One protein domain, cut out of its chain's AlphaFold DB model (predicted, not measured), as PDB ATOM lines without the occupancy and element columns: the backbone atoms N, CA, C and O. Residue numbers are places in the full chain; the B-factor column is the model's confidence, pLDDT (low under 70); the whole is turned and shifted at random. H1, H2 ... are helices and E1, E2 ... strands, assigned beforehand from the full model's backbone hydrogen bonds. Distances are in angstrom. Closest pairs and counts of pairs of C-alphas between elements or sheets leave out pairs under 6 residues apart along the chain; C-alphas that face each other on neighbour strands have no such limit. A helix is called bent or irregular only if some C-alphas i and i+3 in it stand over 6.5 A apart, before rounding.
ATOM      1  N   LEU A  25     213.511 217.792 298.719       63.47
ATOM      2  CA  LEU A  25     213.609 218.389 300.053       63.47
ATOM      3  C   LEU A  25     214.946 219.123 300.231       63.47
ATOM      4  O   LEU A  25     214.958 220.235 300.757       63.47
ATOM      5  N   ASP A  26     216.044 218.545 299.747       62.31
ATOM      6  CA  ASP A  26     217.376 219.156 299.815       62.31
ATOM      7  C   ASP A  26     217.462 220.428 298.953       62.31
ATOM      8  O   ASP A  26     217.966 221.457 299.409       62.31
ATOM      9  N   ASP A  27     216.893 220.407 297.741       64.25
ATOM     10  CA  ASP A  27     216.807 221.577 296.857       64.25
ATOM     11  C   ASP A  27     215.921 222.672 297.463       64.25
ATOM     12  O   ASP A  27     216.277 223.855 297.441       64.25
ATOM     13  N   CYS A  28     214.791 222.277 298.060       65.69
ATOM     14  CA  CYS A  28     213.912 223.171 298.808       65.69
ATOM     15  C   CYS A  28     214.677 223.856 299.951       65.69
ATOM     16  O   CYS A  28     214.655 225.082 300.087       65.69
ATOM     17  N   ILE A  29     215.433 223.096 300.742       66.31
ATOM     18  CA  ILE A  29     216.142 223.635 301.906       66.31
ATOM     19  C   ILE A  29     217.355 224.473 301.497       66.31
ATOM     20  O   ILE A  29     217.612 225.503 302.119       66.31
ATOM     21  N   SER A  30     218.056 224.116 300.422       64.81
ATOM     22  CA  SER A  30     219.120 224.944 299.843       64.81
ATOM     23  C   SER A  30     218.602 226.332 299.430       64.81
ATOM     24  O   SER A  30     219.213 227.358 299.753       64.81
ATOM     25  N   GLN A  31     217.417 226.393 298.812       63.62
ATOM     26  CA  GLN A  31     216.752 227.657 298.471       63.62
ATOM     27  C   GLN A  31     216.346 228.446 299.723       63.62
ATOM     28  O   GLN A  31     216.539 229.661 299.778       63.62
ATOM     29  N   CYS A  32     215.857 227.767 300.763       62.62
ATOM     30  CA  CYS A  32     215.439 228.427 301.999       62.62
ATOM     31  C   CYS A  32     216.611 228.987 302.817       62.62
ATOM     32  O   CYS A  32     216.512 230.079 303.373       62.62
ATOM     33  N   ARG A  33     217.741 228.268 302.873       62.91
ATOM     34  CA  ARG A  33     218.949 228.671 303.618       62.91
ATOM     35  C   ARG A  33     219.672 229.866 303.001       62.91
ATOM     36  O   ARG A  33     220.401 230.565 303.702       62.91
ATOM     37  N   THR A  34     219.529 230.064 301.693       52.31
ATOM     38  CA  THR A  34     220.212 231.135 300.952       52.31
ATOM     39  C   THR A  34     219.403 232.429 300.875       52.31
ATOM     40  O   THR A  34     219.986 233.469 300.582       52.31
ATOM     41  N   ARG A  35     218.091 232.389 301.157       55.34
ATOM     42  CA  ARG A  35     217.161 233.517 300.941       55.34
ATOM     43  C   ARG A  35     216.456 234.056 302.194       55.34
ATOM     44  O   ARG A  35     215.654 234.971 302.071       55.34
ATOM     45  N   PHE A  36     216.787 233.555 303.383       55.25
ATOM     46  CA  PHE A  36     216.407 234.164 304.668       55.25
ATOM     47  C   PHE A  36     217.675 234.457 305.493       55.25
ATOM     48  O   PHE A  36     218.586 233.622 305.469       55.25
ATOM     49  N   PRO A  37     217.780 235.596 306.213       49.97
ATOM     50  CA  PRO A  37     216.692 236.396 306.785       49.97
ATOM     51  C   PRO A  37     216.655 237.858 306.288       49.97
ATOM     52  O   PRO A  37     217.549 238.309 305.573       49.97
ATOM     53  N   SER A  38     215.641 238.603 306.737       39.12
ATOM     54  CA  SER A  38     215.503 240.066 306.666       39.12
ATOM     55  C   SER A  38     215.432 240.710 305.274       39.12
ATOM     56  O   SER A  38     216.439 240.972 304.626       39.12
ATOM     57  N   GLY A  47     209.834 239.260 290.054       77.50
ATOM     58  CA  GLY A  47     210.630 238.053 289.933       77.50
ATOM     59  C   GLY A  47     211.209 237.859 288.537       77.50
ATOM     60  O   GLY A  47     210.749 238.445 287.554       77.50
ATOM     61  N   SER A  48     212.228 237.008 288.452       85.69
ATOM     62  CA  SER A  48     212.858 236.608 287.190       85.69
ATOM     63  C   SER A  48     212.135 235.444 286.501       85.69
ATOM     64  O   SER A  48     212.607 234.960 285.473       85.69
ATOM     65  N   GLY A  49     211.012 234.980 287.062       85.69
ATOM     66  CA  GLY A  49     210.338 233.748 286.652       85.69
ATOM     67  C   GLY A  49     210.951 232.506 287.305       85.69
ATOM     68  O   GLY A  49     210.810 231.397 286.789       85.69
ATOM     69  N   ALA A  50     211.662 232.674 288.424       87.31
ATOM     70  CA  ALA A  50     212.277 231.571 289.146       87.31
ATOM     71  C   ALA A  50     211.211 230.661 289.777       87.31
ATOM     72  O   ALA A  50     210.126 231.103 290.151       87.31
ATOM     73  N   THR A  51     211.531 229.374 289.923       87.19
ATOM     74  CA  THR A  51     210.708 228.440 290.702       87.19
ATOM     75  C   THR A  51     211.274 228.305 292.109       87.19
ATOM     76  O   THR A  51     212.462 228.040 292.276       87.19
ATOM     77  N   HIS A  52     210.397 228.409 293.103       86.75
ATOM     78  CA  HIS A  52     210.659 228.123 294.507       86.75
ATOM     79  C   HIS A  52     209.847 226.903 294.931       86.75
ATOM     80  O   HIS A  52     208.741 226.704 294.436       86.75
ATOM     81  N   THR A  53     210.374 226.072 295.825       88.94
ATOM     82  CA  THR A  53     209.729 224.797 296.187       88.94
ATOM     83  C   THR A  53     209.152 224.821 297.598       88.94
ATOM     84  O   THR A  53     209.772 225.353 298.512       88.94
ATOM     85  N   ILE A  54     207.983 224.202 297.776       92.31
ATOM     86  CA  ILE A  54     207.407 223.859 299.081       92.31
ATOM     87  C   ILE A  54     207.044 222.372 299.076       92.31
ATOM     88  O   ILE A  54     206.257 221.904 298.255       92.31
ATOM     89  N   MET A  55     207.595 221.614 300.017       92.50
ATOM     90  CA  MET A  55     207.247 220.211 300.219       92.50
ATOM     91  C   MET A  55     205.934 220.104 300.992       92.50
ATOM     92  O   MET A  55     205.735 220.785 302.001       92.50
ATOM     93  N   VAL A  56     205.046 219.221 300.542       95.44
ATOM     94  CA  VAL A  56     203.744 218.972 301.162       95.44
ATOM     95  C   VAL A  56     203.810 217.687 301.977       95.44
ATOM     96  O   VAL A  56     203.916 216.605 301.404       95.44
ATOM     97  N   ALA A  57     203.746 217.822 303.306       93.25
ATOM     98  CA  ALA A  57     203.846 216.723 304.270       93.25
ATOM     99  C   ALA A  57     204.998 215.743 303.958       93.25
ATOM    100  O   ALA A  57     204.750 214.547 303.755       93.25
ATOM    101  N   PRO A  58     206.257 216.228 303.873       88.62
ATOM    102  CA  PRO A  58     207.393 215.346 303.656       88.62
ATOM    103  C   PRO A  58     207.523 214.342 304.807       88.62
ATOM    104  O   PRO A  58     207.201 214.632 305.964       88.62
ATOM    105  N   GLU A  59     208.013 213.150 304.478       83.62
ATOM    106  CA  GLU A  59     208.131 212.039 305.416       83.62
ATOM    107  C   GLU A  59     208.902 212.435 306.685       83.62
ATOM    108  O   GLU A  59     209.927 213.119 306.626       83.62
ATOM    109  N   GLY A  60     208.387 212.024 307.847       80.06
ATOM    110  CA  GLY A  60     208.995 212.285 309.154       80.06
ATOM    111  C   GLY A  60     208.806 213.701 309.716       80.06
ATOM    112  O   GLY A  60     209.138 213.913 310.876       80.06
ATOM    113  N   VAL A  61     208.252 214.655 308.953       82.56
ATOM    114  CA  VAL A  61     208.029 216.051 309.408       82.56
ATOM    115  C   VAL A  61     206.591 216.291 309.899       82.56
ATOM    116  O   VAL A  61     206.298 217.284 310.563       82.56
ATOM    117  N   GLY A  62     205.683 215.354 309.613       86.31
ATOM    118  CA  GLY A  62     204.283 215.413 310.031       86.31
ATOM    119  C   GLY A  62     203.410 216.281 309.120       86.31
ATOM    120  O   GLY A  62     203.678 216.444 307.931       86.31
ATOM    121  N   LEU A  63     202.322 216.819 309.678       93.12
ATOM    122  CA  LEU A  63     201.317 217.606 308.953       93.12
ATOM    123  C   LEU A  63     201.792 219.051 308.743       93.12
ATOM    124  O   LEU A  63     201.245 219.987 309.319       93.12
ATOM    125  N   ARG A  64     202.846 219.224 307.940       93.88
ATOM    126  CA  ARG A  64     203.526 220.509 307.720       93.88
ATOM    127  C   ARG A  64     203.791 220.762 306.237       93.88
ATOM    128  O   ARG A  64     203.994 219.830 305.458       93.88
ATOM    129  N   PHE A  65     203.825 222.038 305.867       95.38
ATOM    130  CA  PHE A  65     204.483 222.493 304.644       95.38
ATOM    131  C   PHE A  65     205.938 222.833 304.974       95.38
ATOM    132  O   PHE A  65     206.203 223.369 306.049       95.38
ATOM    133  N   VAL A  66     206.881 222.503 304.087       91.25
ATOM    134  CA  VAL A  66     208.314 222.753 304.322       91.25
ATOM    135  C   VAL A  66     208.945 223.480 303.124       91.25
ATOM    136  O   VAL A  66     209.036 222.874 302.056       91.25
ATOM    137  N   PRO A  67     209.404 224.734 303.296       90.94
ATOM    138  CA  PRO A  67     209.147 225.569 304.470       90.94
ATOM    139  C   PRO A  67     207.650 225.894 304.558       90.94
ATOM    140  O   PRO A  67     206.940 225.887 303.551       90.94
ATOM    141  N   PHE A  68     207.162 226.211 305.752       93.56
ATOM    142  CA  PHE A  68     205.786 226.697 305.869       93.56
ATOM    143  C   PHE A  68     205.665 228.157 305.410       93.56
ATOM    144  O   PHE A  68     204.581 228.582 305.030       93.56
ATOM    145  N   SER A  69     206.763 228.919 305.440       91.56
ATOM    146  CA  SER A  69     206.794 230.339 305.097       91.56
ATOM    147  C   SER A  69     207.862 230.637 304.050       91.56
ATOM    148  O   SER A  69     208.961 230.084 304.114       91.56
ATOM    149  N   LEU A  70     207.544 231.493 303.079       88.00
ATOM    150  CA  LEU A  70     208.434 231.806 301.965       88.00
ATOM    151  C   LEU A  70     208.217 233.237 301.450       88.00
ATOM    152  O   LEU A  70     207.096 233.614 301.116       88.00
ATOM    153  N   ASN A  71     209.291 234.018 301.319       85.56
ATOM    154  CA  ASN A  71     209.273 235.301 300.612       85.56
ATOM    155  C   ASN A  71     209.525 235.056 299.116       85.56
ATOM    156  O   ASN A  71     210.570 234.524 298.741       85.56
ATOM    157  N   VAL A  72     208.569 235.433 298.266       85.81
ATOM    158  CA  VAL A  72     208.566 235.155 296.825       85.81
ATOM    159  C   VAL A  72     208.158 236.400 296.030       85.81
ATOM    160  O   VAL A  72     207.078 236.948 296.271       85.81
ATOM    161  N   PRO A  73     208.972 236.824 295.050       87.50
ATOM    162  CA  PRO A  73     208.626 237.927 294.163       87.50
ATOM    163  C   PRO A  73     207.425 237.688 293.249       87.50
ATOM    164  O   PRO A  73     207.143 236.563 292.837       87.50
ATOM    165  N   VAL A  74     206.755 238.769 292.845       89.00
ATOM    166  CA  VAL A  74     205.661 238.706 291.864       89.00
ATOM    167  C   VAL A  74     206.202 238.269 290.508       89.00
ATOM    168  O   VAL A  74     207.120 238.881 289.977       89.00
ATOM    169  N   GLY A  75     205.602 237.246 289.908       89.69
ATOM    170  CA  GLY A  75     206.019 236.661 288.632       89.69
ATOM    171  C   GLY A  75     206.878 235.404 288.774       89.69
ATOM    172  O   GLY A  75     206.990 234.650 287.809       89.69
ATOM    173  N   ASP A  76     207.419 235.128 289.962       91.56
ATOM    174  CA  ASP A  76     208.020 233.827 290.261       91.56
ATOM    175  C   ASP A  76     206.932 232.763 290.501       91.56
ATOM    176  O   ASP A  76     205.747 233.062 290.673       91.56
ATOM    177  N   THR A  77     207.324 231.489 290.493       92.50
ATOM    178  CA  THR A  77     206.426 230.342 290.691       92.50
ATOM    179  C   THR A  77     206.744 229.623 291.993       92.50
ATOM    180  O   THR A  77     207.897 229.296 292.253       92.50
ATOM    181  N   VAL A  78     205.720 229.302 292.779       93.94
ATOM    182  CA  VAL A  78     205.812 228.351 293.891       93.94
ATOM    183  C   VAL A  78     205.348 226.984 293.405       93.94
ATOM    184  O   VAL A  78     204.195 226.822 293.005       93.94
ATOM    185  N   ARG A  79     206.244 226.001 293.449       94.62
ATOM    186  CA  ARG A  79     205.972 224.596 293.151       94.62
ATOM    187  C   ARG A  79     205.789 223.819 294.442       94.62
ATOM    188  O   ARG A  79     206.729 223.624 295.211       94.62
ATOM    189  N   TYR A  80     204.579 223.332 294.648       96.44
ATOM    190  CA  TYR A  80     204.243 222.431 295.736       96.44
ATOM    191  C   TYR A  80     204.505 220.991 295.301       96.44
ATOM    192  O   TYR A  80     204.069 220.596 294.219       96.44
ATOM    193  N   ILE A  81     205.210 220.206 296.117       95.19
ATOM    194  CA  ILE A  81     205.613 218.832 295.780       95.19
ATOM    195  C   ILE A  81     205.113 217.856 296.845       95.19
ATOM    196  O   ILE A  81     205.430 217.999 298.024       95.19
ATOM    197  N   TRP A  82     204.377 216.830 296.419       94.94
ATOM    198  CA  TRP A  82     203.970 215.705 297.259       94.94
ATOM    199  C   TRP A  82     204.866 214.511 296.966       94.94
ATOM    200  O   TRP A  82     204.959 214.078 295.816       94.94
ATOM    201  N   THR A  83     205.465 213.946 298.010       91.00
ATOM    202  CA  THR A  83     206.294 212.731 297.923       91.00
ATOM    203  C   THR A  83     205.765 211.578 298.773       91.00
ATOM    204  O   THR A  83     206.302 210.480 298.695       91.00
ATOM    205  N   THR A  84     204.706 211.798 299.558       91.06
ATOM    206  CA  THR A  84     204.136 210.800 300.469       91.06
ATOM    207  C   THR A  84     202.776 210.278 299.980       91.06
ATOM    208  O   THR A  84     201.999 211.028 299.372       91.06
ATOM    209  N   PRO A  85     202.438 208.998 300.237       93.94
ATOM    210  CA  PRO A  85     201.182 208.378 299.806       93.94
ATOM    211  C   PRO A  85     199.980 208.790 300.684       93.94
ATOM    212  O   PRO A  85     199.145 207.964 301.057       93.94
ATOM    213  N   ALA A  86     199.883 210.074 301.035       93.38
ATOM    214  CA  ALA A  86     198.856 210.639 301.902       93.38
ATOM    215  C   ALA A  86     198.089 211.770 301.203       93.38
ATOM    216  O   ALA A  86     198.625 212.495 300.364       93.38
ATOM    217  N   ASN A  87     196.807 211.913 301.550       97.38
ATOM    218  CA  ASN A  87     195.937 212.927 300.960       97.38
ATOM    219  C   ASN A  87     196.216 214.299 301.577       97.38
ATOM    220  O   ASN A  87     195.949 214.517 302.761       97.38
ATOM    221  N   HIS A  88     196.650 215.246 300.750       98.06
ATOM    222  CA  HIS A  88     196.813 216.644 301.144       98.06
ATOM    223  C   HIS A  88     196.355 217.590 300.031       98.06
ATOM    224  O   HIS A  88     196.263 217.205 298.865       98.06
ATOM    225  N   THR A  89     196.089 218.842 300.394       98.25
ATOM    226  CA  THR A  89     195.803 219.926 299.448       98.25
ATOM    227  C   THR A  89     196.698 221.123 299.729       98.25
ATOM    228  O   THR A  89     197.238 221.264 300.823       98.25
ATOM    229  N   VAL A  90     196.749 222.031 298.766       97.69
ATOM    230  CA  VAL A  90     197.210 223.407 298.914       97.69
ATOM    231  C   VAL A  90     196.068 224.293 298.440       97.69
ATOM    232  O   VAL A  90     195.750 224.315 297.251       97.69
ATOM    233  N   THR A  91     195.408 224.977 299.367       96.12
ATOM    234  CA  THR A  91     194.262 225.848 299.079       96.12
ATOM    235  C   THR A  91     194.515 227.216 299.686       96.12
ATOM    236  O   THR A  91     194.906 227.292 300.844       96.12
ATOM    237  N   LEU A  92     194.289 228.285 298.924       94.00
ATOM    238  CA  LEU A  92     194.430 229.656 299.413       94.00
ATOM    239  C   LEU A  92     193.472 229.926 300.593       94.00
ATOM    240  O   LEU A  92     192.284 229.594 300.535       94.00
ATOM    241  N   SER A  93     193.991 230.569 301.632       93.06
ATOM    242  CA  SER A  93     193.287 231.049 302.824       93.06
ATOM    243  C   SER A  93     193.668 232.501 303.135       93.06
ATOM    244  O   SER A  93     194.140 233.226 302.258       93.06
ATOM    245  N   SER A  94     193.391 232.978 304.349       89.44
ATOM    246  CA  SER A  94     193.643 234.365 304.758       89.44
ATOM    247  C   SER A  94     194.287 234.434 306.141       89.44
ATOM    248  O   SER A  94     194.178 233.488 306.910       89.44
ATOM    249  N   ALA A  95     194.907 235.566 306.481       85.88
ATOM    250  CA  ALA A  95     195.537 235.767 307.791       85.88
ATOM    251  C   ALA A  95     194.541 235.699 308.969       85.88
ATOM    252  O   ALA A  95     194.905 235.283 310.067       85.88
ATOM    253  N   LEU A  96     193.279 236.077 308.728       86.94
ATOM    254  CA  LEU A  96     192.197 236.044 309.721       86.94
ATOM    255  C   LEU A  96     191.525 234.671 309.827       86.94
ATOM    256  O   LEU A  96     190.907 234.359 310.836       86.94
ATOM    257  N   ALA A  97     191.630 233.852 308.782       88.69
ATOM    258  CA  ALA A  97     191.121 232.489 308.789       88.69
ATOM    259  C   ALA A  97     192.077 231.554 308.024       88.69
ATOM    260  O   ALA A  97     191.754 231.128 306.909       88.69
ATOM    261  N   PRO A  98     193.260 231.235 308.590       89.56
ATOM    262  CA  PRO A  98     194.275 230.414 307.932       89.56
ATOM    263  C   PRO A  98     193.782 229.022 307.538       89.56
ATOM    264  O   PRO A  98     194.271 228.478 306.552       89.56
ATOM    265  N   CYS A  99     192.788 228.474 308.245       92.94
ATOM    266  CA  CYS A  99     192.206 227.154 307.985       92.94
ATOM    267  C   CYS A  99     190.900 227.166 307.178       92.94
ATOM    268  O   CYS A  99     190.233 226.133 307.061       92.94
ATOM    269  N   ASN A 100     190.543 228.302 306.576       91.00
ATOM    270  CA  ASN A 100     189.348 228.433 305.752       91.00
ATOM    271  C   ASN A 100     189.723 228.936 304.365       91.00
ATOM    272  O   ASN A 100     190.591 229.789 304.198       91.00
ATOM    273  N   LYS A 101     189.020 228.435 303.350       86.44
ATOM    274  CA  LYS A 101     189.212 228.894 301.979       86.44
ATOM    275  C   LYS A 101     188.930 230.395 301.882       86.44
ATOM    276  O   LYS A 101     187.861 230.851 302.285       86.44
ATOM    277  N   SER A 102     189.868 231.135 301.300       80.38
ATOM    278  CA  SER A 102     189.671 232.549 300.990       80.38
ATOM    279  C   SER A 102     188.757 232.700 299.772       80.38
ATOM    280  O   SER A 102     188.869 231.960 298.793       80.38
ATOM    281  N   GLY A 103     187.828 233.653 299.852       65.00
ATOM    282  CA  GLY A 103     187.027 234.123 298.719       65.00
ATOM    283  C   GLY A 103     187.553 235.427 298.113       65.00
ATOM    284  O   GLY A 103     186.899 235.981 297.231       65.00
ATOM    285  N   ILE A 104     188.691 235.945 298.590       63.47
ATOM    286  CA  ILE A 104     189.182 237.283 298.245       63.47
ATOM    287  C   ILE A 104     189.695 237.287 296.797       63.47
ATOM    288  O   ILE A 104     190.743 236.720 296.492       63.47
ATOM    289  N   ALA A 105     188.949 237.945 295.903       56.91
ATOM    290  CA  ALA A 105     189.242 238.006 294.469       56.91
ATOM    291  C   ALA A 105     190.655 238.549 294.164       56.91
ATOM    292  O   ALA A 105     191.339 238.026 293.281       56.91
ATOM    293  N   ASP A 106     191.118 239.522 294.954       60.06
ATOM    294  CA  ASP A 106     192.412 240.196 294.785       60.06
ATOM    295  C   ASP A 106     193.619 239.290 295.075       60.06
ATOM    296  O   ASP A 106     194.721 239.548 294.598       60.06
ATOM    297  N   GLN A 107     193.420 238.192 295.814       62.09
ATOM    298  CA  GLN A 107     194.471 237.214 296.106       62.09
ATOM    299  C   GLN A 107     194.534 236.075 295.081       62.09
ATOM    300  O   GLN A 107     195.372 235.187 295.226       62.09
ATOM    301  N   ARG A 108     193.680 236.108 294.043       66.38
ATOM    302  CA  ARG A 108     193.668 235.173 292.904       66.38
ATOM    303  C   ARG A 108     193.694 233.716 293.385       66.38
ATOM    304  O   ARG A 108     194.714 233.037 293.367       66.38
ATOM    305  N   ASN A 109     192.521 233.265 293.832       77.12
ATOM    306  CA  ASN A 109     192.246 231.938 294.392       77.12
ATOM    307  C   ASN A 109     192.983 230.787 293.684       77.12
ATOM    308  O   ASN A 109     192.795 230.569 292.489       77.12
ATOM    309  N   PHE A 110     193.715 229.978 294.453       90.94
ATOM    310  CA  PHE A 110     194.242 228.688 294.008       90.94
ATOM    311  C   PHE A 110     193.768 227.548 294.914       90.94
ATOM    312  O   PHE A 110     193.558 227.713 296.119       90.94
ATOM    313  N   SER A 111     193.595 226.369 294.320       94.75
ATOM    314  CA  SER A 111     193.402 225.116 295.043       94.75
ATOM    315  C   SER A 111     193.951 223.972 294.205       94.75
ATOM    316  O   SER A 111     193.554 223.801 293.054       94.75
ATOM    317  N   SER A 112     194.842 223.175 294.783       96.88
ATOM    318  CA  SER A 112     195.407 222.004 294.112       96.88
ATOM    319  C   SER A 112     194.379 220.889 293.905       96.88
ATOM    320  O   SER A 112     194.622 219.972 293.127       96.88
ATOM    321  N   GLY A 113     193.264 220.904 294.644       96.19
ATOM    322  CA  GLY A 113     192.494 219.690 294.916       96.19
ATOM    323  C   GLY A 113     193.309 218.674 295.727       96.19
ATOM    324  O   GLY A 113     194.453 218.934 296.113       96.19
ATOM    325  N   VAL A 114     192.725 217.510 296.010       97.69
ATOM    326  CA  VAL A 114     193.452 216.438 296.705       97.69
ATOM    327  C   VAL A 114     194.545 215.886 295.793       97.69
ATOM    328  O   VAL A 114     194.321 215.607 294.610       97.69
ATOM    329  N   ARG A 115     195.741 215.745 296.357       97.94
ATOM    330  CA  ARG A 115     196.891 215.066 295.765       97.94
ATOM    331  C   ARG A 115     197.382 214.000 296.737       97.94
ATOM    332  O   ARG A 115     197.284 214.175 297.953       97.94
ATOM    333  N   ASN A 116     197.877 212.902 296.178       96.38
ATOM    334  CA  ASN A 116     198.420 211.756 296.894       96.38
ATOM    335  C   ASN A 116     199.537 211.154 296.033       96.38
ATOM    336  O   ASN A 116     199.304 210.892 294.854       96.38
ATOM    337  N   ALA A 117     200.731 210.956 296.592       94.19
ATOM    338  CA  ALA A 117     201.886 210.475 295.834       94.19
ATOM    339  C   ALA A 117     202.044 208.942 295.834       94.19
ATOM    340  O   ALA A 117     203.148 208.441 295.630       94.19
ATOM    341  N   LYS A 118     200.959 208.181 296.055       95.06
ATOM    342  CA  LYS A 118     200.962 206.706 296.046       95.06
ATOM    343  C   LYS A 118     201.508 206.118 294.743       95.06
ATOM    344  O   LYS A 118     202.256 205.151 294.798       95.06
ATOM    345  N   ASP A 119     201.170 206.731 293.612       94.38
ATOM    346  CA  ASP A 119     201.583 206.279 292.277       94.38
ATOM    347  C   ASP A 119     202.719 207.142 291.691       94.38
ATOM    348  O   ASP A 119     202.967 207.142 290.486       94.38
ATOM    349  N   GLY A 120     203.412 207.904 292.545       92.38
ATOM    350  CA  GLY A 120     204.526 208.771 292.170       92.38
ATOM    351  C   GLY A 120     204.329 210.233 292.563       92.38
ATOM    352  O   GLY A 120     203.226 210.681 292.888       92.38
ATOM    353  N   GLN A 121     205.432 210.983 292.521       94.31
ATOM    354  CA  GLN A 121     205.488 212.391 292.913       94.31
ATOM    355  C   GLN A 121     204.414 213.224 292.198       94.31
ATOM    356  O   GLN A 121     204.278 213.162 290.978       94.31
ATOM    357  N   GLN A 122     203.690 214.049 292.957       97.06
ATOM    358  CA  GLN A 122     202.722 215.006 292.415       97.06
ATOM    359  C   GLN A 122     203.248 216.429 292.568       97.06
ATOM    360  O   GLN A 122     203.984 216.725 293.512       97.06
ATOM    361  N   THR A 123     202.846 217.319 291.662       96.25
ATOM    362  CA  THR A 123     203.197 218.741 291.732       96.25
ATOM    363  C   THR A 123     201.986 219.638 291.492       96.25
ATOM    364  O   THR A 123     200.988 219.227 290.890       96.25
ATOM    365  N   PHE A 124     202.055 220.859 292.010       97.62
ATOM    366  CA  PHE A 124     201.090 221.922 291.763       97.62
ATOM    367  C   PHE A 124     201.820 223.259 291.767       97.62
ATOM    368  O   PHE A 124     202.541 223.551 292.718       97.62
ATOM    369  N   ASP A 125     201.614 224.060 290.728       96.62
ATOM    370  CA  ASP A 125     202.340 225.310 290.534       96.62
ATOM    371  C   ASP A 125     201.419 226.510 290.691       96.62
ATOM    372  O   ASP A 125     200.319 226.550 290.133       96.62
ATOM    373  N   VAL A 126     201.897 227.511 291.422       94.56
ATOM    374  CA  VAL A 126     201.219 228.790 291.615       94.56
ATOM    375  C   VAL A 126     202.166 229.904 291.204       94.56
ATOM    376  O   VAL A 126     203.203 230.107 291.828       94.56
ATOM    377  N   VAL A 127     201.799 230.652 290.163       93.19
ATOM    378  CA  VAL A 127     202.493 231.900 289.821       93.19
ATOM    379  C   VAL A 127     202.092 232.964 290.835       93.19
ATOM    380  O   VAL A 127     200.900 233.234 291.010       93.19
ATOM    381  N   VAL A 128     203.080 233.575 291.482       90.44
ATOM    382  CA  VAL A 128     202.873 234.635 292.469       90.44
ATOM    383  C   VAL A 128     202.445 235.904 291.752       90.44
ATOM    384  O   VAL A 128     203.124 236.395 290.856       90.44
ATOM    385  N   GLN A 129     201.287 236.431 292.134       88.12
ATOM    386  CA  GLN A 129     200.664 237.582 291.470       88.12
ATOM    387  C   GLN A 129     200.628 238.830 292.353       88.12
ATOM    388  O   GLN A 129     200.241 239.897 291.886       88.12
ATOM    389  N   THR A 130     201.023 238.702 293.619       86.38
ATOM    390  CA  THR A 130     201.019 239.783 294.601       86.38
ATOM    391  C   THR A 130     202.158 239.610 295.598       86.38
ATOM    392  O   THR A 130     202.561 238.490 295.905       86.38
ATOM    393  N   ASP A 131     202.678 240.730 296.089       83.62
ATOM    394  CA  ASP A 131     203.672 240.779 297.163       83.62
ATOM    395  C   ASP A 131     203.035 240.829 298.557       83.62
ATOM    396  O   ASP A 131     203.741 240.804 299.564       83.62
ATOM    397  N   LYS A 132     201.699 240.902 298.626       86.38
ATOM    398  CA  LYS A 132     200.961 240.902 299.888       86.38
ATOM    399  C   LYS A 132     201.016 239.525 300.552       86.38
ATOM    400  O   LYS A 132     201.063 238.524 299.835       86.38
ATOM    401  N   PRO A 133     200.921 239.458 301.894       87.69
ATOM    402  CA  PRO A 133     200.821 238.188 302.596       87.69
ATOM    403  C   PRO A 133     199.665 237.333 302.073       87.69
ATOM    404  O   PRO A 133     198.514 237.779 302.017       87.69
ATOM    405  N   GLN A 134     199.965 236.088 301.711       90.25
ATOM    406  CA  GLN A 134     198.977 235.084 301.322       90.25
ATOM    407  C   GLN A 134     199.110 233.871 302.231       90.25
ATOM    408  O   GLN A 134     200.205 233.361 302.432       90.25
ATOM    409  N   PHE A 135     197.990 233.381 302.745       93.94
ATOM    410  CA  PHE A 135     197.963 232.157 303.537       93.94
ATOM    411  C   PHE A 135     197.462 231.014 302.664       93.94
ATOM    412  O   PHE A 135     196.708 231.222 301.712       93.94
ATOM    413  N   PHE A 136     197.893 229.798 302.963       96.44
ATOM    414  CA  PHE A 136     197.374 228.597 302.327       96.44
ATOM    415  C   PHE A 136     197.325 227.447 303.321       96.44
ATOM    416  O   PHE A 136     198.061 227.426 304.303       96.44
ATOM    417  N   TYR A 137     196.465 226.467 303.069       97.69
ATOM    418  CA  TYR A 137     196.252 225.361 303.990       97.69
ATOM    419  C   TYR A 137     195.898 224.048 303.307       97.69
ATOM    420  O   TYR A 137     195.503 223.988 302.137       97.69
ATOM    421  N   CYS A 138     196.022 222.978 304.088       97.94
ATOM    422  CA  CYS A 138     195.488 221.673 303.750       97.94
ATOM    423  C   CYS A 138     194.044 221.548 304.251       97.94
ATOM    424  O   CYS A 138     193.789 221.565 305.455       97.94
ATOM    425  N   SER A 139     193.097 221.366 303.331       96.75
ATOM    426  CA  SER A 139     191.662 221.266 303.616       96.75
ATOM    427  C   SER A 139     191.202 219.846 303.947       96.75
ATOM    428  O   SER A 139     190.002 219.577 303.992       96.75
ATOM    429  N   VAL A 140     192.131 218.905 304.128       96.75
ATOM    430  CA  VAL A 140     191.803 217.527 304.504       96.75
ATOM    431  C   VAL A 140     191.537 217.472 306.006       96.75
ATOM    432  O   VAL A 140     192.456 217.609 306.813       96.75
ATOM    433  N   GLN A 141     190.274 217.236 306.372       93.62
ATOM    434  CA  GLN A 141     189.821 217.025 307.751       93.62
ATOM    435  C   GLN A 141     190.415 218.056 308.737       93.62
ATOM    436  O   GLN A 141     190.187 219.251 308.597       93.62
ATOM    437  N   GLN A 142     191.179 217.587 309.727       93.62
ATOM    438  CA  GLN A 142     191.783 218.381 310.798       93.62
ATOM    439  C   GLN A 142     193.262 218.711 310.527       93.62
ATOM    440  O   GLN A 142     193.977 219.095 311.449       93.62
ATOM    441  N   HIS A 143     193.763 218.532 309.294       95.94
ATOM    442  CA  HIS A 143     195.185 218.742 309.000       95.94
ATOM    443  C   HIS A 143     195.627 220.179 309.298       95.94
ATOM    444  O   HIS A 143     196.657 220.371 309.937       95.94
ATOM    445  N   CYS A 144     194.835 221.184 308.912       96.25
ATOM    446  CA  CYS A 144     195.176 222.577 309.199       96.25
ATOM    447  C   CYS A 144     195.174 222.911 310.694       96.25
ATOM    448  O   CYS A 144     196.098 223.562 311.164       96.25
ATOM    449  N   ASN A 145     194.209 222.384 311.454       91.38
ATOM    450  CA  ASN A 145     194.134 222.588 312.906       91.38
ATOM    451  C   ASN A 145     195.293 221.911 313.655       91.38
ATOM    452  O   ASN A 145     195.624 222.292 314.769       91.38
ATOM    453  N   LYS A 146     195.955 220.938 313.018       91.44
ATOM    454  CA  LYS A 146     197.226 220.349 313.470       91.44
ATOM    455  C   LYS A 146     198.457 221.097 312.935       91.44
ATOM    456  O   LYS A 146     199.576 220.602 313.030       91.44
ATOM    457  N   GLY A 147     198.234 222.278 312.365       91.69
ATOM    458  CA  GLY A 147     199.245 223.216 311.911       91.69
ATOM    459  C   GLY A 147     199.674 223.074 310.450       91.69
ATOM    460  O   GLY A 147     200.694 223.647 310.074       91.69
ATOM    461  N   MET A 148     198.907 222.367 309.610       97.00
ATOM    462  CA  MET A 148     199.179 222.246 308.173       97.00
ATOM    463  C   MET A 148     198.662 223.452 307.373       97.00
ATOM    464  O   MET A 148     197.720 223.348 306.576       97.00
ATOM    465  N   PHE A 149     199.305 224.593 307.586       97.06
ATOM    466  CA  PHE A 149     199.129 225.829 306.827       97.06
ATOM    467  C   PHE A 149     200.487 226.479 306.550       97.06
ATOM    468  O   PHE A 149     201.503 226.095 307.131       97.06
ATOM    469  N   GLY A 150     200.513 227.437 305.635       95.69
ATOM    470  CA  GLY A 150     201.708 228.176 305.275       95.69
ATOM    471  C   GLY A 150     201.412 229.602 304.831       95.69
ATOM    472  O   GLY A 150     200.252 229.999 304.700       95.69
ATOM    473  N   ILE A 151     202.482 230.372 304.646       93.75
ATOM    474  CA  ILE A 151     202.461 231.813 304.403       93.75
ATOM    475  C   ILE A 151     203.411 232.140 303.247       93.75
ATOM    476  O   ILE A 151     204.597 231.829 303.288       93.75
ATOM    477  N   LEU A 152     202.909 232.787 302.206       91.56
ATOM    478  CA  LEU A 152     203.743 233.459 301.216       91.56
ATOM    479  C   LEU A 152     203.834 234.934 301.590       91.56
ATOM    480  O   LEU A 152     202.819 235.538 301.935       91.56
ATOM    481  N   ASN A 153     205.035 235.503 301.494       88.62
ATOM    482  CA  ASN A 153     205.315 236.908 301.790       88.62
ATOM    483  C   ASN A 153     204.795 237.332 303.177       88.62
ATOM    484  O   ASN A 153     203.954 238.228 303.260       88.62
ATOM    485  N   PRO A 154     205.242 236.676 304.271       87.62
ATOM    486  CA  PRO A 154     204.784 237.004 305.619       87.62
ATOM    487  C   PRO A 154     205.049 238.481 305.969       87.62
ATOM    488  O   PRO A 154     206.016 239.062 305.465       87.62
ATOM    489  N   PRO A 155     204.249 239.085 306.866       80.31
ATOM    490  CA  PRO A 155     204.552 240.402 307.413       80.31
ATOM    491  C   PRO A 155     205.935 240.420 308.080       80.31
ATOM    492  O   PRO A 155     206.290 239.508 308.828       80.31
ATOM    493  N   THR A 156     206.714 241.469 307.824       73.12
ATOM    494  CA  THR A 156     208.069 241.645 308.387       73.12
ATOM    495  C   THR A 156     208.157 242.787 309.398       73.12
ATOM    496  O   THR A 156     209.234 243.064 309.916       73.12
ATOM    497  N   PHE A 157     207.049 243.479 309.665       70.44
ATOM    498  CA  PHE A 157     206.997 244.619 310.574       70.44
ATOM    499  C   PHE A 157     205.773 244.500 311.466       70.44
ATOM    500  O   PHE A 157     204.686 244.202 310.974       70.44
ATOM    501  N   GLY A 158     205.962 244.767 312.754       76.62
ATOM    502  CA  GLY A 158     204.898 244.719 313.739       76.62
ATOM    503  C   GLY A 158     205.427 244.702 315.166       76.62
ATOM    504  O   GLY A 158     206.638 244.637 315.383       76.62
ATOM    505  N   SER A 159     204.516 244.784 316.131       83.06
ATOM    506  CA  SER A 159     204.858 244.759 317.562       83.06
ATOM    507  C   SER A 159     205.001 243.344 318.121       83.06
ATOM    508  O   SER A 159     205.700 243.160 319.117       83.06
ATOM    509  N   VAL A 160     204.404 242.347 317.461       90.62
ATOM    510  CA  VAL A 160     204.503 240.934 317.838       90.62
ATOM    511  C   VAL A 160     205.286 240.166 316.773       90.62
ATOM    512  O   VAL A 160     204.996 240.246 315.576       90.62
ATOM    513  N   SER A 161     206.280 239.397 317.212       92.56
ATOM    514  CA  SER A 161     207.103 238.521 316.367       92.56
ATOM    515  C   SER A 161     207.088 237.083 316.870       92.56
ATOM    516  O   SER A 161     206.799 236.823 318.039       92.56
ATOM    517  N   VAL A 162     207.469 236.132 316.016       94.44
ATOM    518  CA  VAL A 162     207.657 234.732 316.432       94.44
ATOM    519  C   VAL A 162     208.619 234.619 317.616       94.44
ATOM    520  O   VAL A 162     208.340 233.863 318.543       94.44
ATOM    521  N   ALA A 163     209.712 235.391 317.629       93.12
ATOM    522  CA  ALA A 163     210.636 235.417 318.761       93.12
ATOM    523  C   ALA A 163     209.927 235.789 320.076       93.12
ATOM    524  O   ALA A 163     210.087 235.083 321.065       93.12
ATOM    525  N   SER A 164     209.070 236.818 320.065       94.31
ATOM    526  CA  SER A 164     208.320 237.223 321.265       94.31
ATOM    527  C   SER A 164     207.323 236.162 321.755       94.31
ATOM    528  O   SER A 164     207.031 236.083 322.949       94.31
ATOM    529  N   ILE A 165     206.825 235.296 320.863       96.06
ATOM    530  CA  ILE A 165     205.962 234.175 321.262       96.06
ATOM    531  C   ILE A 165     206.759 233.103 322.016       96.06
ATOM    532  O   ILE A 165     206.241 232.506 322.957       96.06
ATOM    533  N   TYR A 166     208.025 232.871 321.664       95.56
ATOM    534  CA  TYR A 166     208.871 231.915 322.390       95.56
ATOM    535  C   TYR A 166     209.141 232.337 323.835       95.56
ATOM    536  O   TYR A 166     209.237 231.471 324.703       95.56
ATOM    537  N   ASP A 167     209.200 233.642 324.099       94.44
ATOM    538  CA  ASP A 167     209.406 234.183 325.447       94.44
ATOM    539  C   ASP A 167     208.147 234.080 326.324       94.44
ATOM    540  O   ASP A 167     208.236 234.062 327.551       94.44
ATOM    541  N   THR A 168     206.964 234.020 325.705       94.38
ATOM    542  CA  THR A 168     205.668 234.066 326.405       94.38
ATOM    543  C   THR A 168     204.975 232.710 326.507       94.38
ATOM    544  O   THR A 168     204.131 232.529 327.383       94.38
ATOM    545  N   VAL A 169     205.341 231.740 325.663       94.94
ATOM    546  CA  VAL A 169     204.776 230.384 325.662       94.94
ATOM    547  C   VAL A 169     205.857 229.373 326.073       94.94
ATOM    548  O   VAL A 169     206.702 229.020 325.245       94.94
ATOM    549  N   PRO A 170     205.836 228.848 327.318       95.00
ATOM    550  CA  PRO A 170     206.925 228.030 327.862       95.00
ATOM    551  C   PRO A 170     207.312 226.810 327.020       95.00
ATOM    552  O   PRO A 170     208.495 226.514 326.859       95.00
ATOM    553  N   THR A 171     206.339 226.104 326.436       95.00
ATOM    554  CA  THR A 171     206.615 224.947 325.568       95.00
ATOM    555  C   THR A 171     207.325 225.334 324.281       95.00
ATOM    556  O   THR A 171     208.191 224.591 323.814       95.00
ATOM    557  N   LEU A 172     206.997 226.495 323.712       96.44
ATOM    558  CA  LEU A 172     207.682 226.999 322.530       96.44
ATOM    559  C   LEU A 172     209.078 227.509 322.867       96.44
ATOM    560  O   LEU A 172     210.003 227.231 322.107       96.44
ATOM    561  N   GLY A 173     209.251 228.164 324.017       96.44
ATOM    562  CA  GLY A 173     210.566 228.518 324.551       96.44
ATOM    563  C   GLY A 173     211.465 227.289 324.703       96.44
ATOM    564  O   GLY A 173     212.563 227.253 324.147       96.44
ATOM    565  N   ALA A 174     210.959 226.227 325.336       96.31
ATOM    566  CA  ALA A 174     211.677 224.959 325.484       96.31
ATOM    567  C   ALA A 174     211.981 224.285 324.132       96.31
ATOM    568  O   ALA A 174     213.063 223.731 323.935       96.31
ATOM    569  N   GLY A 175     211.048 224.336 323.174       95.81
ATOM    570  CA  GLY A 175     211.267 223.826 321.819       95.81
ATOM    571  C   GLY A 175     212.341 224.612 321.058       95.81
ATOM    572  O   GLY A 175     213.174 224.019 320.369       95.81
ATOM    573  N   ASN A 176     212.356 225.936 321.214       95.69
ATOM    574  CA  ASN A 176     213.360 226.828 320.643       95.69
ATOM    575  C   ASN A 176     214.753 226.585 321.244       95.69
ATOM    576  O   ASN A 176     215.731 226.515 320.499       95.69
ATOM    577  N   GLU A 177     214.849 226.399 322.559       94.81
ATOM    578  CA  GLU A 177     216.099 226.053 323.244       94.81
ATOM    579  C   GLU A 177     216.627 224.687 322.791       94.81
ATOM    580  O   GLU A 177     217.788 224.572 322.397       94.81
ATOM    581  N   PHE A 178     215.762 223.667 322.756       94.56
ATOM    582  CA  PHE A 178     216.117 222.337 322.262       94.56
ATOM    583  C   PHE A 178     216.722 222.399 320.856       94.56
ATOM    584  O   PHE A 178     217.827 221.904 320.640       94.56
ATOM    585  N   LEU A 179     216.050 223.059 319.907       92.75
ATOM    586  CA  LEU A 179     216.583 223.191 318.550       92.75
ATOM    587  C   LEU A 179     217.845 224.054 318.490       92.75
ATOM    588  O   LEU A 179     218.710 223.783 317.666       92.75
ATOM    589  N   SER A 180     217.989 225.062 319.346       90.94
ATOM    590  CA  SER A 180     219.215 225.872 319.394       90.94
ATOM    591  C   SER A 180     220.435 225.053 319.827       90.94
ATOM    592  O   SER A 180     221.538 225.325 319.362       90.94
ATOM    593  N   ASN A 181     220.233 224.021 320.651       91.50
ATOM    594  CA  ASN A 181     221.286 223.095 321.070       91.50
ATOM    595  C   ASN A 181     221.613 222.033 320.002       91.50
ATOM    596  O   ASN A 181     222.763 221.616 319.889       91.50
ATOM    597  N   GLU A 182     220.630 221.610 319.203       89.38
ATOM    598  CA  GLU A 182     220.825 220.628 318.121       89.38
ATOM    599  C   GLU A 182     221.383 221.269 316.831       89.38
ATOM    600  O   GLU A 182     222.146 220.656 316.079       89.38
ATOM    601  N   ILE A 183     221.013 222.520 316.537       87.25
ATOM    602  CA  ILE A 183     221.308 223.193 315.268       87.25
ATOM    603  C   ILE A 183     222.540 224.094 315.403       87.25
ATOM    604  O   ILE A 183     222.455 225.239 315.837       87.25
ATOM    605  N   SER A 184     223.682 223.625 314.897       81.19
ATOM    606  CA  SER A 184     224.943 224.389 314.894       81.19
ATOM    607  C   SER A 184     224.948 225.619 313.971       81.19
ATOM    608  O   SER A 184     225.757 226.532 314.141       81.19
ATOM    609  N   SER A 185     224.064 225.670 312.970       82.81
ATOM    610  CA  SER A 185     223.981 226.793 312.033       82.81
ATOM    611  C   SER A 185     223.100 227.910 312.587       82.81
ATOM    612  O   SER A 185     221.879 227.778 312.581       82.81
ATOM    613  N   SER A 186     223.704 229.047 312.944       78.00
ATOM    614  CA  SER A 186     222.981 230.243 313.411       78.00
ATOM    615  C   SER A 186     221.888 230.711 312.443       78.00
ATOM    616  O   SER A 186     220.801 231.090 312.864       78.00
ATOM    617  N   LYS A 187     222.134 230.614 311.128       81.94
ATOM    618  CA  LYS A 187     221.136 230.945 310.096       81.94
ATOM    619  C   LYS A 187     219.892 230.061 310.176       81.94
ATOM    620  O   LYS A 187     218.785 230.553 309.992       81.94
ATOM    621  N   VAL A 188     220.071 228.761 310.423       83.06
ATOM    622  CA  VAL A 188     218.950 227.817 310.531       83.06
ATOM    623  C   VAL A 188     218.281 227.946 311.895       83.06
ATOM    624  O   VAL A 188     217.057 227.984 311.956       83.06
ATOM    625  N   SER A 189     219.046 228.069 312.982       86.38
ATOM    626  CA  SER A 189     218.478 228.183 314.329       86.38
ATOM    627  C   SER A 189     217.689 229.480 314.536       86.38
ATOM    628  O   SER A 189     216.726 229.477 315.293       86.38
ATOM    629  N   GLN A 190     218.020 230.560 313.819       87.19
ATOM    630  CA  GLN A 190     217.303 231.841 313.882       87.19
ATOM    631  C   GLN A 190     216.231 232.013 312.796       87.19
ATOM    632  O   GLN A 190     215.504 233.007 312.811       87.19
ATOM    633  N   TRP A 191     216.094 231.068 311.860       87.75
ATOM    634  CA  TRP A 191     215.187 231.211 310.718       87.75
ATOM    635  C   TRP A 191     213.750 231.521 311.164       87.75
ATOM    636  O   TRP A 191     213.220 230.858 312.056       87.75
ATOM    637  N   GLY A 192     213.120 232.536 310.571       87.81
ATOM    638  CA  GLY A 192     211.725 232.901 310.838       87.81
ATOM    639  C   GLY A 192     211.441 233.485 312.228       87.81
ATOM    640  O   GLY A 192     210.274 233.633 312.577       87.81
ATOM    641  N   ALA A 193     212.464 233.805 313.031       89.50
ATOM    642  CA  ALA A 193     212.278 234.472 314.328       89.50
ATOM    643  C   ALA A 193     211.699 235.896 314.188       89.50
ATOM    644  O   ALA A 193     211.008 236.377 315.084       89.50
ATOM    645  N   ASP A 194     211.981 236.547 313.057       87.31
ATOM    646  CA  ASP A 194     211.587 237.909 312.692       87.31
ATOM    647  C   ASP A 194     210.229 237.994 311.981       87.31
ATOM    648  O   ASP A 194     209.761 239.098 311.703       87.31
ATOM    649  N   ILE A 195     209.577 236.857 311.703       89.94
ATOM    650  CA  ILE A 195     208.219 236.849 311.150       89.94
ATOM    651  C   ILE A 195     207.312 237.604 312.120       89.94
ATOM    652  O   ILE A 195     207.167 237.211 313.283       89.94
ATOM    653  N   SER A 196     206.705 238.686 311.633       91.31
ATOM    654  CA  SER A 196     205.718 239.428 312.399       91.31
ATOM    655  C   SER A 196     204.379 238.701 312.365       91.31
ATOM    656  O   SER A 196     203.985 238.107 311.359       91.31
ATOM    657  N   LEU A 197     203.685 238.753 313.497       91.75
ATOM    658  CA  LEU A 197     202.365 238.168 313.689       91.75
ATOM    659  C   LEU A 197     201.252 239.221 313.642       91.75
ATOM    660  O   LEU A 197     200.076 238.893 313.804       91.75
ATOM    661  N   ASP A 198     201.604 240.480 313.381       89.00
ATOM    662  CA  ASP A 198     200.641 241.558 313.210       89.00
ATOM    663  C   ASP A 198     199.746 241.265 311.992       89.00
ATOM    664  O   ASP A 198     200.204 240.907 310.904       89.00
ATOM    665  N   GLY A 199     198.430 241.388 312.184       86.50
ATOM    666  CA  GLY A 199     197.426 241.054 311.168       86.50
ATOM    667  C   GLY A 199     197.093 239.560 311.052       86.50
ATOM    668  O   GLY A 199     196.171 239.211 310.312       86.50
ATOM    669  N   ILE A 200     197.780 238.687 311.795       89.19
ATOM    670  CA  ILE A 200     197.376 237.293 312.011       89.19
ATOM    671  C   ILE A 200     196.501 237.246 313.259       89.19
ATOM    672  O   ILE A 200     196.835 237.871 314.268       89.19
ATOM    673  N   SER A 201     195.393 236.504 313.205       89.25
ATOM    674  CA  SER A 201     194.522 236.388 314.375       89.25
ATOM    675  C   SER A 201     195.281 235.754 315.560       89.25
ATOM    676  O   SER A 201     195.999 234.768 315.341       89.25
ATOM    677  N   PRO A 202     195.177 236.307 316.790       90.62
ATOM    678  CA  PRO A 202     195.993 235.889 317.935       90.62
ATOM    679  C   PRO A 202     195.968 234.389 318.237       90.62
ATOM    680  O   PRO A 202     196.983 233.817 318.626       90.62
ATOM    681  N   GLU A 203     194.846 233.714 317.989       90.12
ATOM    682  CA  GLU A 203     194.699 232.273 318.204       90.12
ATOM    683  C   GLU A 203     195.617 231.412 317.316       90.12
ATOM    684  O   GLU A 203     195.855 230.247 317.629       90.12
ATOM    685  N   TYR A 204     196.183 231.967 316.237       91.44
ATOM    686  CA  TYR A 204     197.134 231.268 315.364       91.44
ATOM    687  C   TYR A 204     198.600 231.603 315.660       91.44
ATOM    688  O   TYR A 204     199.483 230.980 315.069       91.44
ATOM    689  N   HIS A 205     198.897 232.545 316.563       93.69
ATOM    690  CA  HIS A 205     200.272 232.986 316.849       93.69
ATOM    691  C   HIS A 205     201.158 231.830 317.318       93.69
ATOM    692  O   HIS A 205     202.248 231.628 316.776       93.69
ATOM    693  N   GLN A 206     200.652 231.008 318.242       94.75
ATOM    694  CA  GLN A 206     201.349 229.807 318.703       94.75
ATOM    695  C   GLN A 206     201.596 228.829 317.547       94.75
ATOM    696  O   GLN A 206     202.711 228.346 317.370       94.75
ATOM    697  N   ALA A 207     200.590 228.582 316.704       94.00
ATOM    698  CA  ALA A 207     200.712 227.642 315.593       94.00
ATOM    699  C   ALA A 207     201.707 228.116 314.515       94.00
ATOM    700  O   ALA A 207     202.368 227.290 313.878       94.00
ATOM    701  N   VAL A 208     201.843 229.431 314.300       94.81
ATOM    702  CA  VAL A 208     202.885 230.007 313.428       94.81
ATOM    703  C   VAL A 208     204.269 229.764 314.031       94.81
ATOM    704  O   VAL A 208     205.160 229.272 313.339       94.81
ATOM    705  N   ALA A 209     204.437 230.044 315.323       95.56
ATOM    706  CA  ALA A 209     205.693 229.836 316.036       95.56
ATOM    707  C   ALA A 209     206.106 228.347 316.063       95.56
ATOM    708  O   ALA A 209     207.258 228.011 315.791       95.56
ATOM    709  N   GLU A 210     205.162 227.421 316.259       95.44
ATOM    710  CA  GLU A 210     205.411 225.979 316.121       95.44
ATOM    711  C   GLU A 210     205.894 225.611 314.716       95.44
ATOM    712  O   GLU A 210     206.880 224.890 314.561       95.44
ATOM    713  N   ASN A 211     205.223 226.112 313.674       95.00
ATOM    714  CA  ASN A 211     205.616 225.855 312.289       95.00
ATOM    715  C   ASN A 211     207.033 226.362 311.975       95.00
ATOM    716  O   ASN A 211     207.749 225.724 311.191       95.00
ATOM    717  N   VAL A 212     207.468 227.457 312.609       94.31
ATOM    718  CA  VAL A 212     208.858 227.919 312.528       94.31
ATOM    719  C   VAL A 212     209.807 226.868 313.102       94.31
ATOM    720  O   VAL A 212     210.727 226.454 312.396       94.31
ATOM    721  N   LEU A 213     209.563 226.362 314.314       94.94
ATOM    722  CA  LEU A 213     210.396 225.315 314.923       94.94
ATOM    723  C   LEU A 213     210.455 224.042 314.060       94.94
ATOM    724  O   LEU A 213     211.541 223.532 313.786       94.94
ATOM    725  N   PHE A 214     209.315 223.561 313.553       93.25
ATOM    726  CA  PHE A 214     209.283 222.390 312.663       93.25
ATOM    727  C   PHE A 214     210.049 222.622 311.358       93.25
ATOM    728  O   PHE A 214     210.726 221.716 310.868       93.25
ATOM    729  N   THR A 215     209.992 223.834 310.806       91.44
ATOM    730  CA  THR A 215     210.758 224.176 309.606       91.44
ATOM    731  C   THR A 215     212.261 224.191 309.894       91.44
ATOM    732  O   THR A 215     213.024 223.618 309.119       91.44
ATOM    733  N   ARG A 216     212.702 224.753 311.027       91.31
ATOM    734  CA  ARG A 216     214.115 224.713 311.453       91.31
ATOM    735  C   ARG A 216     214.617 223.281 311.624       91.31
ATOM    736  O   ARG A 216     215.694 222.947 311.132       91.31
ATOM    737  N   ALA A 217     213.817 222.424 312.258       90.81
ATOM    738  CA  ALA A 217     214.124 221.005 312.413       90.81
ATOM    739  C   ALA A 217     214.248 220.295 311.054       90.81
ATOM    740  O   ALA A 217     215.190 219.534 310.841       90.81
ATOM    741  N   ALA A 218     213.353 220.590 310.102       87.44
ATOM    742  CA  ALA A 218     213.423 220.036 308.749       87.44
ATOM    743  C   ALA A 218     214.683 220.494 308.009       87.44
ATOM    744  O   ALA A 218     215.387 219.671 307.421       87.44
ATOM    745  N   MET A 219     215.003 221.787 308.099       84.44
ATOM    746  CA  MET A 219     216.224 222.348 307.532       84.44
ATOM    747  C   MET A 219     217.466 221.656 308.096       84.44
ATOM    748  O   MET A 219     218.311 221.210 307.326       84.44
ATOM    749  N   HIS A 220     217.556 221.494 309.416       84.81
ATOM    750  CA  HIS A 220     218.659 220.783 310.059       84.81
ATOM    751  C   HIS A 220     218.755 219.317 309.615       84.81
ATOM    752  O   HIS A 220     219.831 218.863 309.224       84.81
ATOM    753  N   ALA A 221     217.632 218.595 309.611       80.25
ATOM    754  CA  ALA A 221     217.600 217.180 309.260       80.25
ATOM    755  C   ALA A 221     218.047 216.909 307.812       80.25
ATOM    756  O   ALA A 221     218.673 215.885 307.551       80.25
ATOM    757  N   SER A 222     217.778 217.827 306.878       68.75
ATOM    758  CA  SER A 222     218.253 217.695 305.491       68.75
ATOM    759  C   SER A 222     219.759 217.921 305.327       68.75
ATOM    760  O   SER A 222     220.399 217.233 304.538       68.75
ATOM    761  N   VAL A 223     220.369 218.818 306.118       55.75
ATOM    762  CA  VAL A 223     221.821 219.066 306.059       55.75
ATOM    763  C   VAL A 223     222.593 217.811 306.477       55.75
ATOM    764  O   VAL A 223     223.613 217.492 305.875       55.75
ATOM    765  N   GLY A 224     222.064 217.044 307.435       48.28
ATOM    766  CA  GLY A 224     222.650 215.769 307.858       48.28
ATOM    767  C   GLY A 224     222.522 214.629 306.836       48.28
ATOM    768  O   GLY A 224     223.310 213.687 306.887       48.28
ATOM    769  N   GLN A 225     221.572 214.706 305.899       45.12
ATOM    770  CA  GLN A 225     221.355 213.683 304.864       45.12
ATOM    771  C   GLN A 225     222.276 213.856 303.647       45.12
ATOM    772  O   GLN A 225     222.594 212.874 302.974       45.12
ATOM    773  N   VAL A 226     222.760 215.077 303.396       43.34
ATOM    774  CA  VAL A 226     223.775 215.341 302.362       43.34
ATOM    775  C   VAL A 226     225.137 214.755 302.757       43.34
ATOM    776  O   VAL A 226     225.886 214.311 301.889       43.34
ATOM    777  N   GLU A 227     225.443 214.690 304.057       41.69
ATOM    778  CA  GLU A 227     226.745 214.222 304.561       41.69
ATOM    779  C   GLU A 227     226.760 212.750 304.994       41.69
ATOM    780  O   GLU A 227     227.818 212.125 304.971       41.69
ATOM    781  N   ARG A 228     225.614 212.159 305.363       44.00
ATOM    782  CA  ARG A 228     225.552 210.773 305.850       44.00
ATOM    783  C   ARG A 228     224.467 209.966 305.143       44.00
ATOM    784  O   ARG A 228     223.348 209.836 305.627       44.00
ATOM    785  N   ARG A 229     224.846 209.321 304.035       50.50
ATOM    786  CA  ARG A 229     224.155 208.128 303.499       50.50
ATOM    787  C   ARG A 229     224.443 206.888 304.361       50.50
ATOM    788  O   ARG A 229     224.760 205.827 303.833       50.50
ATOM    789  N   GLU A 230     224.402 207.038 305.680       51.44
ATOM    790  CA  GLU A 230     224.661 205.954 306.623       51.44
ATOM    791  C   GLU A 230     223.355 205.479 307.257       51.44
ATOM    792  O   GLU A 230     222.418 206.250 307.494       51.44
ATOM    793  N   GLU A 231     223.313 204.178 307.520       48.38
ATOM    794  CA  GLU A 231     222.268 203.467 308.245       48.38
ATOM    795  C   GLU A 231     222.102 204.107 309.642       48.38
ATOM    796  O   GLU A 231     222.882 203.857 310.555       48.38
ATOM    797  N   GLY A 232     221.145 205.038 309.783       60.38
ATOM    798  CA  GLY A 232     220.917 205.811 311.018       60.38
ATOM    799  C   GLY A 232     220.467 207.268 310.830       60.38
ATOM    800  O   GLY A 232     219.928 207.864 311.764       60.38
ATOM    801  N   ALA A 233     220.617 207.856 309.636       63.28
ATOM    802  CA  ALA A 233     220.201 209.244 309.382       63.28
ATOM    803  C   ALA A 233     218.675 209.462 309.483       63.28
ATOM    804  O   ALA A 233     218.229 210.475 310.025       63.28
ATOM    805  N   GLU A 234     217.867 208.505 309.014       66.56
ATOM    806  CA  GLU A 234     216.402 208.551 309.163       66.56
ATOM    807  C   GLU A 234     215.964 208.383 310.629       66.56
ATOM    808  O   GLU A 234     215.079 209.100 311.089       66.56
ATOM    809  N   ASP A 235     216.630 207.519 311.405       74.56
ATOM    810  CA  ASP A 235     216.357 207.362 312.843       74.56
ATOM    811  C   ASP A 235     216.684 208.651 313.617       74.56
ATOM    812  O   ASP A 235     215.884 209.119 314.427       74.56
ATOM    813  N   ALA A 236     217.805 209.311 313.307       78.19
ATOM    814  CA  ALA A 236     218.150 210.606 313.894       78.19
ATOM    815  C   ALA A 236     217.102 211.692 313.582       78.19
ATOM    816  O   ALA A 236     216.679 212.422 314.482       78.19
ATOM    817  N   LYS A 237     216.629 211.764 312.331       80.94
ATOM    818  CA  LYS A 237     215.553 212.677 311.915       80.94
ATOM    819  C   LYS A 237     214.256 212.394 312.675       80.94
ATOM    820  O   LYS A 237     213.672 213.313 313.248       80.94
ATOM    821  N   LEU A 238     213.819 211.138 312.726       81.12
ATOM    822  CA  LEU A 238     212.606 210.748 313.449       81.12
ATOM    823  C   LEU A 238     212.707 211.074 314.944       81.12
ATOM    824  O   LEU A 238     211.752 211.598 315.519       81.12
ATOM    825  N   ARG A 239     213.868 210.846 315.569       86.06
ATOM    826  CA  ARG A 239     214.127 211.214 316.970       86.06
ATOM    827  C   ARG A 239     214.053 212.722 317.197       86.06
ATOM    828  O   ARG A 239     213.434 213.131 318.178       86.06
ATOM    829  N   LEU A 240     214.627 213.532 316.306       89.94
ATOM    830  CA  LEU A 240     214.567 214.996 316.383       89.94
ATOM    831  C   LEU A 240     213.114 215.489 316.380       89.94
ATOM    832  O   LEU A 240     212.695 216.207 317.289       89.94
ATOM    833  N   PHE A 241     212.322 215.058 315.394       90.00
ATOM    834  CA  PHE A 241     210.919 215.462 315.270       90.00
ATOM    835  C   PHE A 241     210.039 214.910 316.392       90.00
ATOM    836  O   PHE A 241     209.170 215.625 316.897       90.00
ATOM    837  N   SER A 242     210.275 213.669 316.822       89.62
ATOM    838  CA  SER A 242     209.568 213.058 317.950       89.62
ATOM    839  C   SER A 242     209.826 213.821 319.251       89.62
ATOM    840  O   SER A 242     208.878 214.149 319.968       89.62
ATOM    841  N   ARG A 243     211.084 214.183 319.530       92.25
ATOM    842  CA  ARG A 243     211.446 214.980 320.709       92.25
ATOM    843  C   ARG A 243     210.848 216.377 320.664       92.25
ATOM    844  O   ARG A 243     210.219 216.768 321.643       92.25
ATOM    845  N   LEU A 244     210.970 217.083 319.538       93.06
ATOM    846  CA  LEU A 244     210.355 218.402 319.373       93.06
ATOM    847  C   LEU A 244     208.843 218.333 319.619       93.06
ATOM    848  O   LEU A 244     208.317 219.083 320.432       93.06
ATOM    849  N   THR A 245     208.154 217.376 318.994       91.12
ATOM    850  CA  THR A 245     206.707 217.186 319.180       91.12
ATOM    851  C   THR A 245     206.360 216.905 320.642       91.12
ATOM    852  O   THR A 245     205.417 217.492 321.166       91.12
ATOM    853  N   SER A 246     207.141 216.062 321.328       91.69
ATOM    854  CA  SER A 246     206.929 215.776 322.750       91.69
ATOM    855  C   SER A 246     207.142 216.996 323.645       91.69
ATOM    856  O   SER A 246     206.508 217.058 324.694       91.69
ATOM    857  N   ILE A 247     208.054 217.909 323.311       92.94
ATOM    858  CA  ILE A 247     208.256 219.146 324.078       92.94
ATOM    859  C   ILE A 247     207.032 220.050 323.908       92.94
ATOM    860  O   ILE A 247     206.463 220.513 324.894       92.94
ATOM    861  N   LEU A 248     206.578 220.215 322.665       90.88
ATOM    862  CA  LEU A 248     205.447 221.079 322.325       90.88
ATOM    863  C   LEU A 248     204.116 220.580 322.909       90.88
ATOM    864  O   LEU A 248     203.297 221.385 323.341       90.88
ATOM    865  N   SER A 249     203.910 219.262 323.000       85.19
ATOM    866  CA  SER A 249     202.667 218.684 323.528       85.19
ATOM    867  C   SER A 249     202.554 218.696 325.058       85.19
ATOM    868  O   SER A 249     201.460 218.518 325.586       85.19
ATOM    869  N   ARG A 250     203.662 218.853 325.796       70.31
ATOM    870  CA  ARG A 250     203.681 218.738 327.270       70.31
ATOM    871  C   ARG A 250     203.061 219.926 328.014       70.31
ATOM    872  O   ARG A 250     202.783 219.782 329.193       70.31
ATOM    873  N   GLY A 251     202.787 221.042 327.340       52.03
ATOM    874  CA  GLY A 251     202.060 222.186 327.919       52.03
ATOM    875  C   GLY A 251     200.544 222.128 327.745       52.03
ATOM    876  O   GLY A 251     199.859 223.050 328.158       52.03
TER     877      GLY A 251
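Overview. This is residues 25 to 38 and 47 to 251 of the 258 residues of an uncharacterized protein of Serendipita indica (strain DSM 11827) (UniProt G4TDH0). A rounded body has two halves, one of two small three-stranded sheets with long loops, the other of helices, with the long helix H5 at the heart of the helical half. H3 and H6 pack side by side with H5 as a bundle, H2 and H4 are set against H5, and H1 lies between H5 and strand E1. The unnamed stretch of residues 57 to 76 ties both sheets by short pairings, and residues 227 to 232 stick out at the turn from H5 to H6. The 219 printed residues, with six helices and six strands in the order H1 E1 E2 E3 E4 E5 E6 H2 H3 H4 H5 H6, are of the mixed class, with under half of them in named elements; the sheets run E1 E2 E4, mixed, and E3 E5 E6, with E5 and E6 antiparallel. The whole is compact, with a radius of gyration of the C-alphas of 16.3 A and spans of 45 by 44 by 36 A.

Along the chain. H1, residues 25 to 35, begins at C-alpha 25 at (213.609, 218.389, 300.053) and is 15.6 A long. E1 is residues 51 to 56, 15.7 A, and E2 is residues 77 to 82, 16.2 A. E3 is residues 91 to 93, E4 residues 122 to 127, 17.1 A, E5 residues 134 to 137, and E6 residues 149 to 152. H2 is residues 162 to 168, H3 residues 170 to 182, 18.5 A, and H4 residues 186 to 189. H5, residues 202 to 227, runs 39.9 A from C-alpha 202 at (195.993, 235.889, 317.935); it is irregular, with C-alphas 203 and 206 being 7.1 A apart. H6, residues 233 to 249, is 24.4 A long and ends at C-alpha 249 at (202.667, 218.684, 323.528).

Arrangement. H1 is on the sheet E1 E2 E4 at a height of 5.3 A, only just over E1 with 3 C-alphas, slantwise at 47 degrees on the local plane; the closest C-alphas, of Cys 28 and Thr 53, are 5.2 A apart. E1 and E2 are parallel, with N 54 and O 79 within hydrogen-bond range at 2.9 A. E2 and E4 are antiparallel, with N 80 and O 124 at 2.8 A. In the other sheet E3 and E5 meet only at a point, C-alphas 92 and 136, which face each other, being 4.3 A apart. The hairpin E5 and E6 is antiparallel, with N 136 and O 150 at 2.9 A. H5 only grazes this sheet with residues 207 to 211. H5 is the hub, touching five helices. With H3 and H6 it forms a bundle, three helices at shallow tilts. H3 touches H5 at 14 degrees, the same way, closest at the C-alphas of Asn 176 and Leu 213, 6.6 A. H5 and H6, a helical hairpin, touch at 16 degrees, opposite ways, closest at the C-alphas of Ala 221 and Lys 237, 5.6 A. H3 and H6 touch at 21 degrees, closest at the C-alphas of Thr 171 and Leu 248, 5.2 A. H2 touches H5 at a steep tilt of 65 degrees, closest at the C-alphas of Val 162 and Ala 209, 5.3 A, and touches H3 only at the corner. H4 touches H5, closest at the C-alphas of Val 188 and Arg 216, 5.8 A. H1 touches H5 with residues 219 to 226 of H5 alone, closest at the C-alphas of Ile 29 and Met 219, 5.8 A, at a steep tilt of 68 degrees, only just short of perpendicular. Each O i to N i+4 pair is within hydrogen-bond range in H1, H2, H3 and H6, and 18 of 22 in H5; H4 is too short for one.

Size, cuts and confidence. The C-alphas farthest apart, of Ala 105 and Glu 231, are 49.7 A apart. Residues 39 to 46 are cut out, and C-alphas 38 and 47 are 17.5 A apart across the cut. Of the links printed whole, E1 to E2, E3 to E4, E5 to E6 and H4 to H5 are long. The mean pLDDT of the printed part is 85.4; residues 25 to 38, 103 to 108, 222 to 234 and 251 are under 70.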